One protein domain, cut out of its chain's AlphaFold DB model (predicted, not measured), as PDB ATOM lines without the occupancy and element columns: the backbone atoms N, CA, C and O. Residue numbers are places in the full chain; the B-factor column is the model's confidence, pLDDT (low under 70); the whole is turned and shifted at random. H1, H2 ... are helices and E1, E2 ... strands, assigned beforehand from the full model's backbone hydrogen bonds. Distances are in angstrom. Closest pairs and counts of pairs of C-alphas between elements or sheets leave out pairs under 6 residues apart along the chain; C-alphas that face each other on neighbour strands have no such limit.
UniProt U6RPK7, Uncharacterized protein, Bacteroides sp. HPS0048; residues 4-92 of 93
ATOM      1  N   SER A   4     310.503 336.502 157.854       84.31
ATOM      2  CA  SER A   4     309.266 335.707 157.852       84.31
ATOM      3  C   SER A   4     308.787 335.347 156.440       84.31
ATOM      4  O   SER A   4     308.374 334.215 156.197       84.31
ATOM      5  N   VAL A   5     308.880 336.282 155.487       84.00
ATOM      6  CA  VAL A   5     308.520 336.017 154.082       84.00
ATOM      7  C   VAL A   5     309.467 334.984 153.466       84.00
ATOM      8  O   VAL A   5     309.023 334.108 152.725       84.00
ATOM      9  N   LYS A   6     310.759 335.046 153.801       85.94
ATOM     10  CA  LYS A   6     311.750 334.060 153.359       85.94
ATOM     11  C   LYS A   6     311.445 332.667 153.919       85.94
ATOM     12  O   LYS A   6     311.396 331.706 153.160       85.94
ATOM     13  N   GLU A   7     311.182 332.548 155.219       88.94
ATOM     14  CA  GLU A   7     310.826 331.267 155.847       88.94
ATOM     15  C   GLU A   7     309.585 330.636 155.191       88.94
ATOM     16  O   GLU A   7     309.553 329.430 154.935       88.94
ATOM     17  N   GLN A   8     308.584 331.456 154.846       91.38
ATOM     18  CA  GLN A   8     307.402 331.008 154.105       91.38
ATOM     19  C   GLN A   8     307.748 330.516 152.693       91.38
ATOM     20  O   GLN A   8     307.232 329.479 152.267       91.38
ATOM     21  N   LEU A   9     308.634 331.216 151.976       90.06
ATOM     22  CA  LEU A   9     309.113 330.793 150.659       90.06
ATOM     23  C   LEU A   9     309.871 329.459 150.741       90.06
ATOM     24  O   LEU A   9     309.586 328.544 149.967       90.06
ATOM     25  N   ASN A  10     310.761 329.309 151.723       92.12
ATOM     26  CA  ASN A  10     311.529 328.081 151.941       92.12
ATOM     27  C   ASN A  10     310.598 326.898 152.230       92.12
ATOM     28  O   ASN A  10     310.729 325.831 151.625       92.12
ATOM     29  N   ALA A  11     309.589 327.101 153.082       94.19
ATOM     30  CA  ALA A  11     308.569 326.093 153.354       94.19
ATOM     31  C   ALA A  11     307.752 325.735 152.100       94.19
ATOM     32  O   ALA A  11     307.472 324.557 151.860       94.19
ATOM     33  N   TYR A  12     307.388 326.724 151.276       94.88
ATOM     34  CA  TYR A  12     306.673 326.498 150.020       94.88
ATOM     35  C   TYR A  12     307.489 325.636 149.045       94.88
ATOM     36  O   TYR A  12     306.970 324.647 148.520       94.88
ATOM     37  N   ILE A  13     308.776 325.953 148.864       93.38
ATOM     38  CA  ILE A  13     309.697 325.187 148.012       93.38
ATOM     39  C   ILE A  13     309.826 323.748 148.531       93.38
ATOM     40  O   ILE A  13     309.605 322.799 147.774       93.38
ATOM     41  N   LEU A  14     310.099 323.570 149.828       93.69
ATOM     42  CA  LEU A  14     310.229 322.253 150.465       93.69
ATOM     43  C   LEU A  14     308.976 321.389 150.282       93.69
ATOM     44  O   LEU A  14     309.064 320.206 149.935       93.69
ATOM     45  N   ASN A  15     307.799 321.981 150.478       95.75
ATOM     46  CA  ASN A  15     306.526 321.295 150.286       95.75
ATOM     47  C   ASN A  15     306.303 320.915 148.817       95.75
ATOM     48  O   ASN A  15     305.846 319.804 148.539       95.75
ATOM     49  N   GLY A  16     306.671 321.789 147.877       95.56
ATOM     50  CA  GLY A  16     306.626 321.510 146.443       95.56
ATOM     51  C   GLY A  16     307.520 320.333 146.043       95.56
ATOM     52  O   GLY A  16     307.057 319.425 145.347       95.56
ATOM     53  N   LEU A  17     308.762 320.297 146.531       95.00
ATOM     54  CA  LEU A  17     309.704 319.201 146.274       95.00
ATOM     55  C   LEU A  17     309.170 317.863 146.800       95.00
ATOM     56  O   LEU A  17     309.146 316.872 146.066       95.00
ATOM     57  N   ARG A  18     308.661 317.851 148.041       94.31
ATOM     58  CA  ARG A  18     308.056 316.661 148.665       94.31
ATOM     59  C   ARG A  18     306.827 316.180 147.902       94.31
ATOM     60  O   ARG A  18     306.737 314.996 147.577       94.31
ATOM     61  N   LYS A  19     305.901 317.088 147.580       97.44
ATOM     62  CA  LYS A  19     304.658 316.774 146.857       97.44
ATOM     63  C   LYS A  19     304.938 316.143 145.494       97.44
ATOM     64  O   LYS A  19     304.277 315.178 145.124       97.44
ATOM     65  N   ASN A  20     305.939 316.655 144.780       96.12
ATOM     66  CA  ASN A  20     306.326 316.159 143.459       96.12
ATOM     67  C   ASN A  20     307.349 315.011 143.508       96.12
ATOM     68  O   ASN A  20     307.795 314.552 142.461       96.12
ATOM     69  N   LYS A  21     307.712 314.524 144.706       94.75
ATOM     70  CA  LYS A  21     308.679 313.432 144.920       94.75
ATOM     71  C   LYS A  21     310.032 313.676 144.231       94.75
ATOM     72  O   LYS A  21     310.691 312.720 143.821       94.75
ATOM     73  N   ILE A  22     310.448 314.940 144.117       93.62
ATOM     74  CA  ILE A  22     311.749 315.310 143.549       93.62
ATOM     75  C   ILE A  22     312.820 314.982 144.595       93.62
ATOM     76  O   ILE A  22     312.701 315.367 145.757       93.62
ATOM     77  N   LYS A  23     313.838 314.217 144.194       90.62
ATOM     78  CA  LYS A  23     314.917 313.724 145.065       90.62
ATOM     79  C   LYS A  23     316.269 314.247 144.595       90.62
ATOM     80  O   LYS A  23     316.394 314.721 143.472       90.62
ATOM     81  N   GLY A  24     317.283 314.107 145.453       90.81
ATOM     82  CA  GLY A  24     318.656 314.489 145.119       90.81
ATOM     83  C   GLY A  24     318.796 315.988 144.861       90.81
ATOM     84  O   GLY A  24     319.552 316.387 143.978       90.81
ATOM     85  N   CYS A  25     318.012 316.793 145.577       92.94
ATOM     86  CA  CYS A  25     318.048 318.238 145.460       92.94
ATOM     87  C   CYS A  25     319.118 318.832 146.373       92.94
ATOM     88  O   CYS A  25     319.317 318.350 147.485       92.94
ATOM     89  N   ALA A  26     319.739 319.913 145.921       92.12
ATOM     90  CA  ALA A  26     320.579 320.773 146.742       92.12
ATOM     91  C   ALA A  26     320.139 322.221 146.533       92.12
ATOM     92  O   ALA A  26     319.874 322.633 145.399       92.12
ATOM     93  N   CYS A  27     320.046 322.982 147.620       93.75
ATOM     94  CA  CYS A  27     319.712 324.399 147.583       93.75
ATOM     95  C   CYS A  27     320.762 325.178 148.364       93.75
ATOM     96  O   CYS A  27     321.037 324.845 149.518       93.75
ATOM     97  N   VAL A  28     321.334 326.194 147.726       95.12
ATOM     98  CA  VAL A  28     322.248 327.141 148.362       95.12
ATOM     99  C   VAL A  28     321.723 328.542 148.132       95.12
ATOM    100  O   VAL A  28     321.503 328.932 146.985       95.12
ATOM    101  N   GLU A  29     321.569 329.293 149.214       94.12
ATOM    102  CA  GLU A  29     321.200 330.704 149.186       94.12
ATOM    103  C   GLU A  29     322.344 331.563 149.714       94.12
ATOM    104  O   GLU A  29     322.985 331.210 150.704       94.12
ATOM    105  N   LEU A  30     322.587 332.694 149.055       93.75
ATOM    106  CA  LEU A  30     323.503 333.740 149.491       93.75
ATOM    107  C   LEU A  30     322.703 335.007 149.746       93.75
ATOM    108  O   LEU A  30     321.984 335.493 148.870       93.75
ATOM    109  N   ILE A  31     322.803 335.515 150.967       90.62
ATOM    110  CA  ILE A  31     321.878 336.516 151.476       90.62
ATOM    111  C   ILE A  31     322.655 337.599 152.206       90.62
ATOM    112  O   ILE A  31     323.527 337.295 153.013       90.62
ATOM    113  N   LEU A  32     322.330 338.862 151.937       88.38
ATOM    114  CA  LEU A  32     322.904 339.991 152.657       88.38
ATOM    115  C   LEU A  32     322.427 339.988 154.115       88.38
ATOM    116  O   LEU A  32     321.238 339.834 154.396       88.38
ATOM    117  N   GLU A  33     323.345 340.220 155.045       85.06
ATOM    118  CA  GLU A  33     323.068 340.238 156.486       85.06
ATOM    119  C   GLU A  33     322.070 341.340 156.892       85.06
ATOM    120  O   GLU A  33     321.385 341.223 157.902       85.06
ATOM    121  N   ILE A  34     321.889 342.356 156.042       78.31
ATOM    122  CA  ILE A  34     320.874 343.407 156.197       78.31
ATOM    123  C   ILE A  34     319.417 342.889 156.179       78.31
ATOM    124  O   ILE A  34     318.491 343.650 156.473       78.31
ATOM    125  N   ILE A  35     319.160 341.623 155.810       69.88
ATOM    126  CA  ILE A  35     317.816 341.033 155.932       69.88
ATOM    127  C   ILE A  35     317.462 340.861 157.417       69.88
ATOM    128  O   ILE A  35     317.684 339.814 158.022       69.88
ATOM    129  N   GLU A  36     316.835 341.883 157.990       64.38
ATOM    130  CA  GLU A  36     316.293 341.868 159.348       64.38
ATOM    131  C   GLU A  36     314.798 341.492 159.383       64.38
ATOM    132  O   GLU A  36     314.073 341.572 158.384       64.38
ATOM    133  N   ARG A  37     314.283 341.116 160.568       52.75
ATOM    134  CA  ARG A  37     312.836 340.874 160.789       52.75
ATOM    135  C   ARG A  37     311.974 342.082 160.405       52.75
ATOM    136  O   ARG A  37     310.860 341.883 159.928       52.75
ATOM    137  N   ASN A  38     312.508 343.292 160.580       51.91
ATOM    138  CA  ASN A  38     311.806 344.563 160.420       51.91
ATOM    139  C   ASN A  38     312.587 345.531 159.514       51.91
ATOM    140  O   ASN A  38     312.800 346.681 159.890       51.91
ATOM    141  N   THR A  39     313.042 345.078 158.336       55.50
ATOM    142  CA  THR A  39     313.698 345.971 157.360       55.50
ATOM    143  C   THR A  39     312.876 347.241 157.144       55.50
ATOM    144  O   THR A  39     311.683 347.170 156.833       55.50
ATOM    145  N   ILE A  40     313.545 348.386 157.298       55.84
ATOM    146  CA  ILE A  40     313.042 349.726 156.982       55.84
ATOM    147  C   ILE A  40     312.433 349.687 155.567       55.84
ATOM    148  O   ILE A  40     312.996 349.017 154.698       55.84
ATOM    149  N   PRO A  41     311.311 350.378 155.293       53.72
ATOM    150  CA  PRO A  41     310.733 350.485 153.954       53.72
ATOM    151  C   PRO A  41     311.602 351.371 153.039       53.72
ATOM    152  O   PRO A  41     311.151 352.371 152.494       53.72
ATOM    153  N   CYS A  42     312.874 351.030 152.872       52.38
ATOM    154  CA  CYS A  42     313.669 351.427 151.725       52.38
ATOM    155  C   CYS A  42     313.613 350.265 150.732       52.38
ATOM    156  O   CYS A  42     313.713 349.110 151.129       52.38
ATOM    157  N   ASN A  43     313.376 350.548 149.450       56.31
ATOM    158  CA  ASN A  43     313.358 349.525 148.407       56.31
ATOM    159  C   ASN A  43     314.805 349.062 148.170       56.31
ATOM    160  O   ASN A  43     315.547 349.767 147.485       56.31
ATOM    161  N   PRO A  44     315.261 347.940 148.746       63.31
ATOM    162  CA  PRO A  44     316.687 347.661 148.829       63.31
ATOM    163  C   PRO A  44     317.197 346.890 147.600       63.31
ATOM    164  O   PRO A  44     318.373 346.538 147.529       63.31
ATOM    165  N   GLY A  45     316.318 346.637 146.623       75.31
ATOM    166  CA  GLY A  45     316.591 345.768 145.488       75.31
ATOM    167  C   GLY A  45     316.625 344.293 145.894       75.31
ATOM    168  O   GLY A  45     315.912 343.858 146.802       75.31
ATOM    169  N   ILE A  46     317.441 343.514 145.187       81.31
ATOM    170  CA  ILE A  46     317.646 342.088 145.451       81.31
ATOM    171  C   ILE A  46     318.592 341.949 146.648       81.31
ATOM    172  O   ILE A  46     319.750 342.345 146.570       81.31
ATOM    173  N   LEU A  47     318.097 341.375 147.747       82.31
ATOM    174  CA  LEU A  47     318.860 341.204 148.994       82.31
ATOM    175  C   LEU A  47     319.533 339.836 149.139       82.31
ATOM    176  O   LEU A  47     320.257 339.588 150.098       82.31
ATOM    177  N   GLY A  48     319.260 338.933 148.214       86.12
ATOM    178  CA  GLY A  48     319.813 337.594 148.205       86.12
ATOM    179  C   GLY A  48     319.312 336.832 146.995       86.12
ATOM    180  O   GLY A  48     318.315 337.213 146.373       86.12
ATOM    181  N   SER A  49     320.016 335.767 146.653       89.50
ATOM    182  CA  SER A  49     319.604 334.832 145.615       89.50
ATOM    183  C   SER A  49     319.940 333.410 146.038       89.50
ATOM    184  O   SER A  49     320.782 333.182 146.907       89.50
ATOM    185  N   GLY A  50     319.261 332.451 145.423       92.38
ATOM    186  CA  GLY A  50     319.492 331.042 145.670       92.38
ATOM    187  C   GLY A  50     319.494 330.244 144.383       92.38
ATOM    188  O   GLY A  50     318.851 330.618 143.401       92.38
ATOM    189  N   ILE A  51     320.219 329.133 144.406       94.69
ATOM    190  CA  ILE A  51     320.200 328.136 143.345       94.69
ATOM    191  C   ILE A  51     319.645 326.828 143.900       94.69
ATOM    192  O   ILE A  51     320.215 326.217 144.803       94.69
ATOM    193  N   LEU A  52     318.512 326.406 143.340       94.88
ATOM    194  CA  LEU A  52     317.907 325.106 143.591       94.88
ATOM    195  C   LEU A  52     318.259 324.177 142.432       94.88
ATOM    196  O   LEU A  52     317.947 324.455 141.275       94.88
ATOM    197  N   THR A  53     318.893 323.061 142.754       94.00
ATOM    198  CA  THR A  53     319.360 322.070 141.784       94.00
ATOM    199  C   THR A  53     318.812 320.695 142.138       94.00
ATOM    200  O   THR A  53     318.441 320.450 143.285       94.00
ATOM    201  N   ALA A  54     318.760 319.794 141.158       93.44
ATOM    202  CA  ALA A  54     318.404 318.393 141.352       93.44
ATOM    203  C   ALA A  54     319.304 317.505 140.491       93.44
ATOM    204  O   ALA A  54     319.706 317.905 139.400       93.44
ATOM    205  N   ASN A  55     319.586 316.292 140.971       93.44
ATOM    206  CA  ASN A  55     320.388 315.285 140.269       93.44
ATOM    207  C   ASN A  55     321.820 315.738 139.933       93.44
ATOM    208  O   ASN A  55     322.393 315.303 138.934       93.44
ATOM    209  N   LEU A  56     322.413 316.599 140.765       93.75
ATOM    210  CA  LEU A  56     323.836 316.898 140.659       93.75
ATOM    211  C   LEU A  56     324.671 315.677 141.051       93.75
ATOM    212  O   LEU A  56     324.324 314.927 141.968       93.75
ATOM    213  N   SER A  57     325.807 315.506 140.373       95.56
ATOM    214  CA  SER A  57     326.833 314.576 140.834       95.56
ATOM    215  C   SER A  57     327.369 315.026 142.198       95.56
ATOM    216  O   SER A  57     327.231 316.188 142.597       95.56
ATOM    217  N   LYS A  58     328.012 314.105 142.921       94.25
ATOM    218  CA  LYS A  58     328.671 314.434 144.189       94.25
ATOM    219  C   LYS A  58     329.688 315.567 144.006       94.25
ATOM    220  O   LYS A  58     329.674 316.511 144.786       94.25
ATOM    221  N   ASP A  59     330.484 315.506 142.941       96.88
ATOM    222  CA  ASP A  59     331.521 316.499 142.652       96.88
ATOM    223  C   ASP A  59     330.917 317.873 142.343       96.88
ATOM    224  O   ASP A  59     331.369 318.879 142.883       96.88
ATOM    225  N   SER A  60     329.842 317.932 141.547       96.00
ATOM    226  CA  SER A  60     329.144 319.194 141.268       96.00
ATOM    227  C   SER A  60     328.532 319.806 142.529       96.00
ATOM    228  O   SER A  60     328.588 321.022 142.702       96.00
ATOM    229  N   ASN A  61     327.989 318.979 143.429       93.94
ATOM    230  CA  ASN A  61     327.497 319.445 144.725       93.94
ATOM    231  C   ASN A  61     328.626 319.998 145.602       93.94
ATOM    232  O   ASN A  61     328.455 321.056 146.201       93.94
ATOM    233  N   THR A  62     329.778 319.326 145.663       95.50
ATOM    234  CA  THR A  62     330.950 319.822 146.401       95.50
ATOM    235  C   THR A  62     331.420 321.163 145.846       95.50
ATOM    236  O   THR A  62     331.535 322.123 146.601       95.50
ATOM    237  N   ILE A  63     331.570 321.271 144.525       96.50
ATOM    238  CA  ILE A  63     331.969 322.514 143.855       96.50
ATOM    239  C   ILE A  63     330.988 323.651 144.178       96.50
ATOM    240  O   ILE A  63     331.415 324.755 144.510       96.50
ATOM    241  N   LEU A  64     329.677 323.395 144.141       95.31
ATOM    242  CA  LEU A  64     328.663 324.391 144.500       95.31
ATOM    243  C   LEU A  64     328.829 324.893 145.950       95.31
ATOM    244  O   LEU A  64     328.724 326.093 146.221       95.31
ATOM    245  N   GLN A  65     329.103 323.987 146.889       94.75
ATOM    246  CA  GLN A  65     329.330 324.344 148.292       94.75
ATOM    247  C   GLN A  65     330.633 325.131 148.482       94.75
ATOM    248  O   GLN A  65     330.646 326.117 149.218       94.75
ATOM    249  N   ASP A  66     331.702 324.753 147.786       96.81
ATOM    250  CA  ASP A  66     332.999 325.423 147.892       96.81
ATOM    251  C   ASP A  66     332.948 326.837 147.307       96.81
ATOM    252  O   ASP A  66     333.380 327.793 147.957       96.81
ATOM    253  N   TYR A  67     332.340 327.010 146.130       96.50
ATOM    254  CA  TYR A  67     332.181 328.334 145.519       96.50
ATOM    255  C   TYR A  67     331.276 329.253 146.337       96.50
ATOM    256  O   TYR A  67     331.565 330.443 146.464       96.50
ATOM    257  N   SER A  68     330.195 328.729 146.917       95.94
ATOM    258  CA  SER A  68     329.336 329.542 147.784       95.94
ATOM    259  C   SER A  68     330.054 329.986 149.060       95.94
ATOM    260  O   SER A  68     329.919 331.142 149.454       95.94
ATOM    261  N   ASN A  69     330.882 329.127 149.662       96.62
ATOM    262  CA  ASN A  69     331.738 329.514 150.786       96.62
ATOM    263  C   ASN A  69     332.775 330.571 150.378       96.62
ATOM    264  O   ASN A  69     332.998 331.533 151.111       96.62
ATOM    265  N   LEU A  70     333.384 330.424 149.197       97.75
ATOM    266  CA  LEU A  70     334.316 331.415 148.664       97.75
ATOM    267  C   LEU A  70     333.640 332.785 148.512       97.75
ATOM    268  O   LEU A  70     334.216 333.791 148.914       97.75
ATOM    269  N   LEU A  71     332.410 332.827 147.988       95.88
ATOM    270  CA  LEU A  71     331.630 334.063 147.853       95.88
ATOM    271  C   LEU A  71     331.327 334.711 149.208       95.88
ATOM    272  O   LEU A  71     331.512 335.918 149.341       95.88
ATOM    273  N   VAL A  72     330.932 333.931 150.221       95.62
ATOM    274  CA  VAL A  72     330.746 334.444 151.592       95.62
ATOM    275  C   VAL A  72     332.023 335.104 152.107       95.62
ATOM    276  O   VAL A  72     331.982 336.243 152.566       95.62
ATOM    277  N   ASN A  73     333.163 334.428 151.962       97.06
ATOM    278  CA  ASN A  73     334.449 334.947 152.424       97.06
ATOM    279  C   ASN A  73     334.863 336.221 151.669       97.06
ATOM    280  O   ASN A  73     335.368 337.157 152.280       97.06
ATOM    281  N   MET A  74     334.625 336.289 150.355       96.69
ATOM    282  CA  MET A  74     334.934 337.484 149.557       96.69
ATOM    283  C   MET A  74     334.092 338.700 149.956       96.69
ATOM    284  O   MET A  74     334.561 339.828 149.836       96.69
ATOM    285  N   TYR A  75     332.864 338.480 150.427       93.62
ATOM    286  CA  TYR A  75     331.966 339.545 150.879       93.62
ATOM    287  C   TYR A  75     332.112 339.862 152.372       93.62
ATOM    288  O   TYR A  75     331.377 340.701 152.890       93.62
ATOM    289  N   GLN A  76     333.047 339.232 153.085       94.25
ATOM    290  CA  GLN A  76     333.240 339.494 154.504       94.25
ATOM    291  C   GLN A  76     333.670 340.949 154.740       94.25
ATOM    292  O   GLN A  76     334.694 341.402 154.234       94.25
ATOM    293  N   GLY A  77     332.871 341.689 155.517       91.88
ATOM    294  CA  GLY A  77     333.113 343.112 155.772       91.88
ATOM    295  C   GLY A  77     332.752 344.033 154.600       91.88
ATOM    296  O   GLY A  77     333.102 345.214 154.628       91.88
ATOM    297  N   ALA A  78     332.059 343.524 153.576       91.25
ATOM    298  CA  ALA A  78     331.556 344.353 152.489       91.25
ATOM    299  C   ALA A  78     330.547 345.388 153.009       91.25
ATOM    300  O   ALA A  78     329.801 345.142 153.957       91.25
ATOM    301  N   ILE A  79     330.499 346.547 152.350       88.38
ATOM    302  CA  ILE A  79     329.546 347.621 152.643       88.38
ATOM    303  C   ILE A  79     328.683 347.854 151.408       88.38
ATOM    304  O   ILE A  79     329.198 348.091 150.315       88.38
ATOM    305  N   TYR A  80     327.366 347.826 151.588       79.19
ATOM    306  CA  TYR A  80     326.383 348.107 150.546       79.19
ATOM    307  C   TYR A  80     325.533 349.304 150.969       79.19
ATOM    308  O   TYR A  80     324.894 349.271 152.019       79.19
ATOM    309  N   ASN A  81     325.547 350.384 150.184       78.81
ATOM    310  CA  ASN A  81     324.801 351.618 150.473       78.81
ATOM    311  C   ASN A  81     324.972 352.133 151.920       78.81
ATOM    312  O   ASN A  81     324.015 352.574 152.550       78.81
ATOM    313  N   GLY A  82     326.192 352.050 152.463       82.69
ATOM    314  CA  GLY A  82     326.503 352.494 153.830       82.69
ATOM    315  C   GLY A  82     326.049 351.545 154.947       82.69
ATOM    316  O   GLY A  82     326.148 351.900 156.116       82.69
ATOM    317  N   THR A  83     325.574 350.346 154.605       81.38
ATOM    318  CA  THR A  83     325.140 349.303 155.549       81.38
ATOM    319  C   THR A  83     325.968 348.027 155.389       81.38
ATOM    320  O   THR A  83     326.699 347.882 154.407       81.38
ATOM    321  N   ASN A  84     325.870 347.103 156.351       84.62
ATOM    322  CA  ASN A  84     326.570 345.820 156.288       84.62
ATOM    323  C   ASN A  84     326.116 345.019 155.054       84.62
ATOM    324  O   ASN A  84     324.954 344.635 154.933       84.62
ATOM    325  N   GLY A  85     327.055 344.796 154.135       87.00
ATOM    326  CA  GLY A  85     326.887 344.038 152.899       87.00
ATOM    327  C   GLY A  85     327.477 342.629 152.965       87.00
ATOM    328  O   GLY A  85     327.640 342.001 151.920       87.00
ATOM    329  N   THR A  86     327.824 342.140 154.159       92.31
ATOM    330  CA  THR A  86     328.301 340.768 154.356       92.31
ATOM    331  C   THR A  86     327.239 339.770 153.910       92.31
ATOM    332  O   THR A  86     326.044 339.967 154.140       92.31
ATOM    333  N   LEU A  87     327.680 338.700 153.249       92.69
ATOM    334  CA  LEU A  87     326.817 337.591 152.864       92.69
ATOM    335  C   LEU A  87     326.833 336.508 153.937       92.69
ATOM    336  O   LEU A  87     327.889 336.160 154.460       92.69
ATOM    337  N   TYR A  88     325.682 335.896 154.176       91.38
ATOM    338  CA  TYR A  88     325.598 334.597 154.825       91.38
ATOM    339  C   TYR A  88     325.057 333.554 153.847       91.38
ATOM    340  O   TYR A  88     324.248 333.853 152.963       91.38
ATOM    341  N   LYS A  89     325.539 332.317 154.008       93.56
ATOM    342  CA  LYS A  89     325.072 331.153 153.256       93.56
ATOM    343  C   LYS A  89     324.008 330.416 154.055       93.56
ATOM    344  O   LYS A  89     324.223 330.128 155.230       93.56
ATOM    345  N   GLU A  90     322.926 330.018 153.401       91.75
ATOM    346  CA  GLU A  90     321.959 329.072 153.956       91.75
ATOM    347  C   GLU A  90     321.790 327.852 153.043       91.75
ATOM    348  O   GLU A  90     321.850 327.953 151.816       91.75
ATOM    349  N   VAL A  91     321.599 326.685 153.663       88.12
ATOM    350  CA  VAL A  91     321.307 325.413 152.992       88.12
ATOM    351  C   VAL A  91     319.965 324.912 153.517       88.12
ATOM    352  O   VAL A  91     319.799 324.744 154.721       88.12
ATOM    353  N   ILE A  92     319.001 324.708 152.617       80.38
ATOM    354  CA  ILE A  92     317.586 324.465 152.974       80.38
ATOM    355  C   ILE A  92     317.195 322.977 152.872       80.38
ATOM    356  O   ILE A  92     316.119 322.588 153.326       80.38
TER     357      ILE A  92
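AT A GLANCE: This is residues 4 to 92 of the 93 residues of an uncharacterized protein of Bacteroides sp. HPS0048 (UniProt U6RPK7). A narrow three-stranded antiparallel sheet has one long helix, H2, packed along one of its faces, while a second helix, H1, stands off beyond the other face with a gap between. Both helices and the three strands run roughly along the long axis, and the links at residues 33 to 47 and 75 to 86 lie beyond the same end of the sheet. The printed part has 89 residues, in the order H1, E1, E2, H2, E3, and is of mixed class, helices and strands; the sheet's order is E2, E1, E3. The whole is only just loose, close to compact, with a radius of gyration of the C-alphas of 14.8 A, and elongated, spanning 42 by 27 by 15 A.

IN THESE COORDINATES: H1 takes residues 4 to 19, 22.4 A from first to last C-alpha, and begins with C-alpha 4 at (309.266, 335.707, 157.852). E1, residues 25 to 32, is 23.4 A long. E2, residues 48 to 54, is 20.4 A long. H2, residues 58 to 74, is 24.5 A long and begins with C-alpha 58 at (328.671, 314.434, 144.189). E3, residues 87 to 91, is 13.4 A long and ends with C-alpha 91 at (321.307, 325.413, 152.992).

HOW THE PARTS SIT: E1 is the inner strand; E2 and E3 are edge strands. E1 and E2 form a hairpin, antiparallel at 173 degrees, with N 30 and O 49 at 2.8 A, within hydrogen-bond range. E1 and E3 are antiparallel at 158 degrees, with N 88 and O 31 at 2.8 A, within the same range. H2 is on the sheet at a height of 9.9 A, over E1 and E3, and runs along the strands, at 5 degrees to E1 on the local plane. The closest C-alphas of H2 and E3 are those of Val 72 and Leu 87, 5.2 A apart; those of H2 and E1 are Asn 61 and Ala 26, 7.3 A apart. H2 on one face of the sheet makes two layers. E2, H2 and E3 form a split strand-helix-strand unit, two strands running the same way with E1 between them, and its crossover is right-handed. H1 is not on the sheet, and is apart from E2, H2 and E3. In H1 and H2 every O i to N i+4 pair is within hydrogen-bond range.

THE WHOLE: The C-alphas of Lys 21 and Gly 82, the two farthest apart, are 43.9 A apart. The printed part has no cut. The links E1 to E2, 15 residues, and H2 to E3, 12 residues, are long; in the latter, residues 79 to 80 pair antiparallel with residues 83 to 84. The mean pLDDT of the printed part is 87.6, and residues 35 to 44 are under 70.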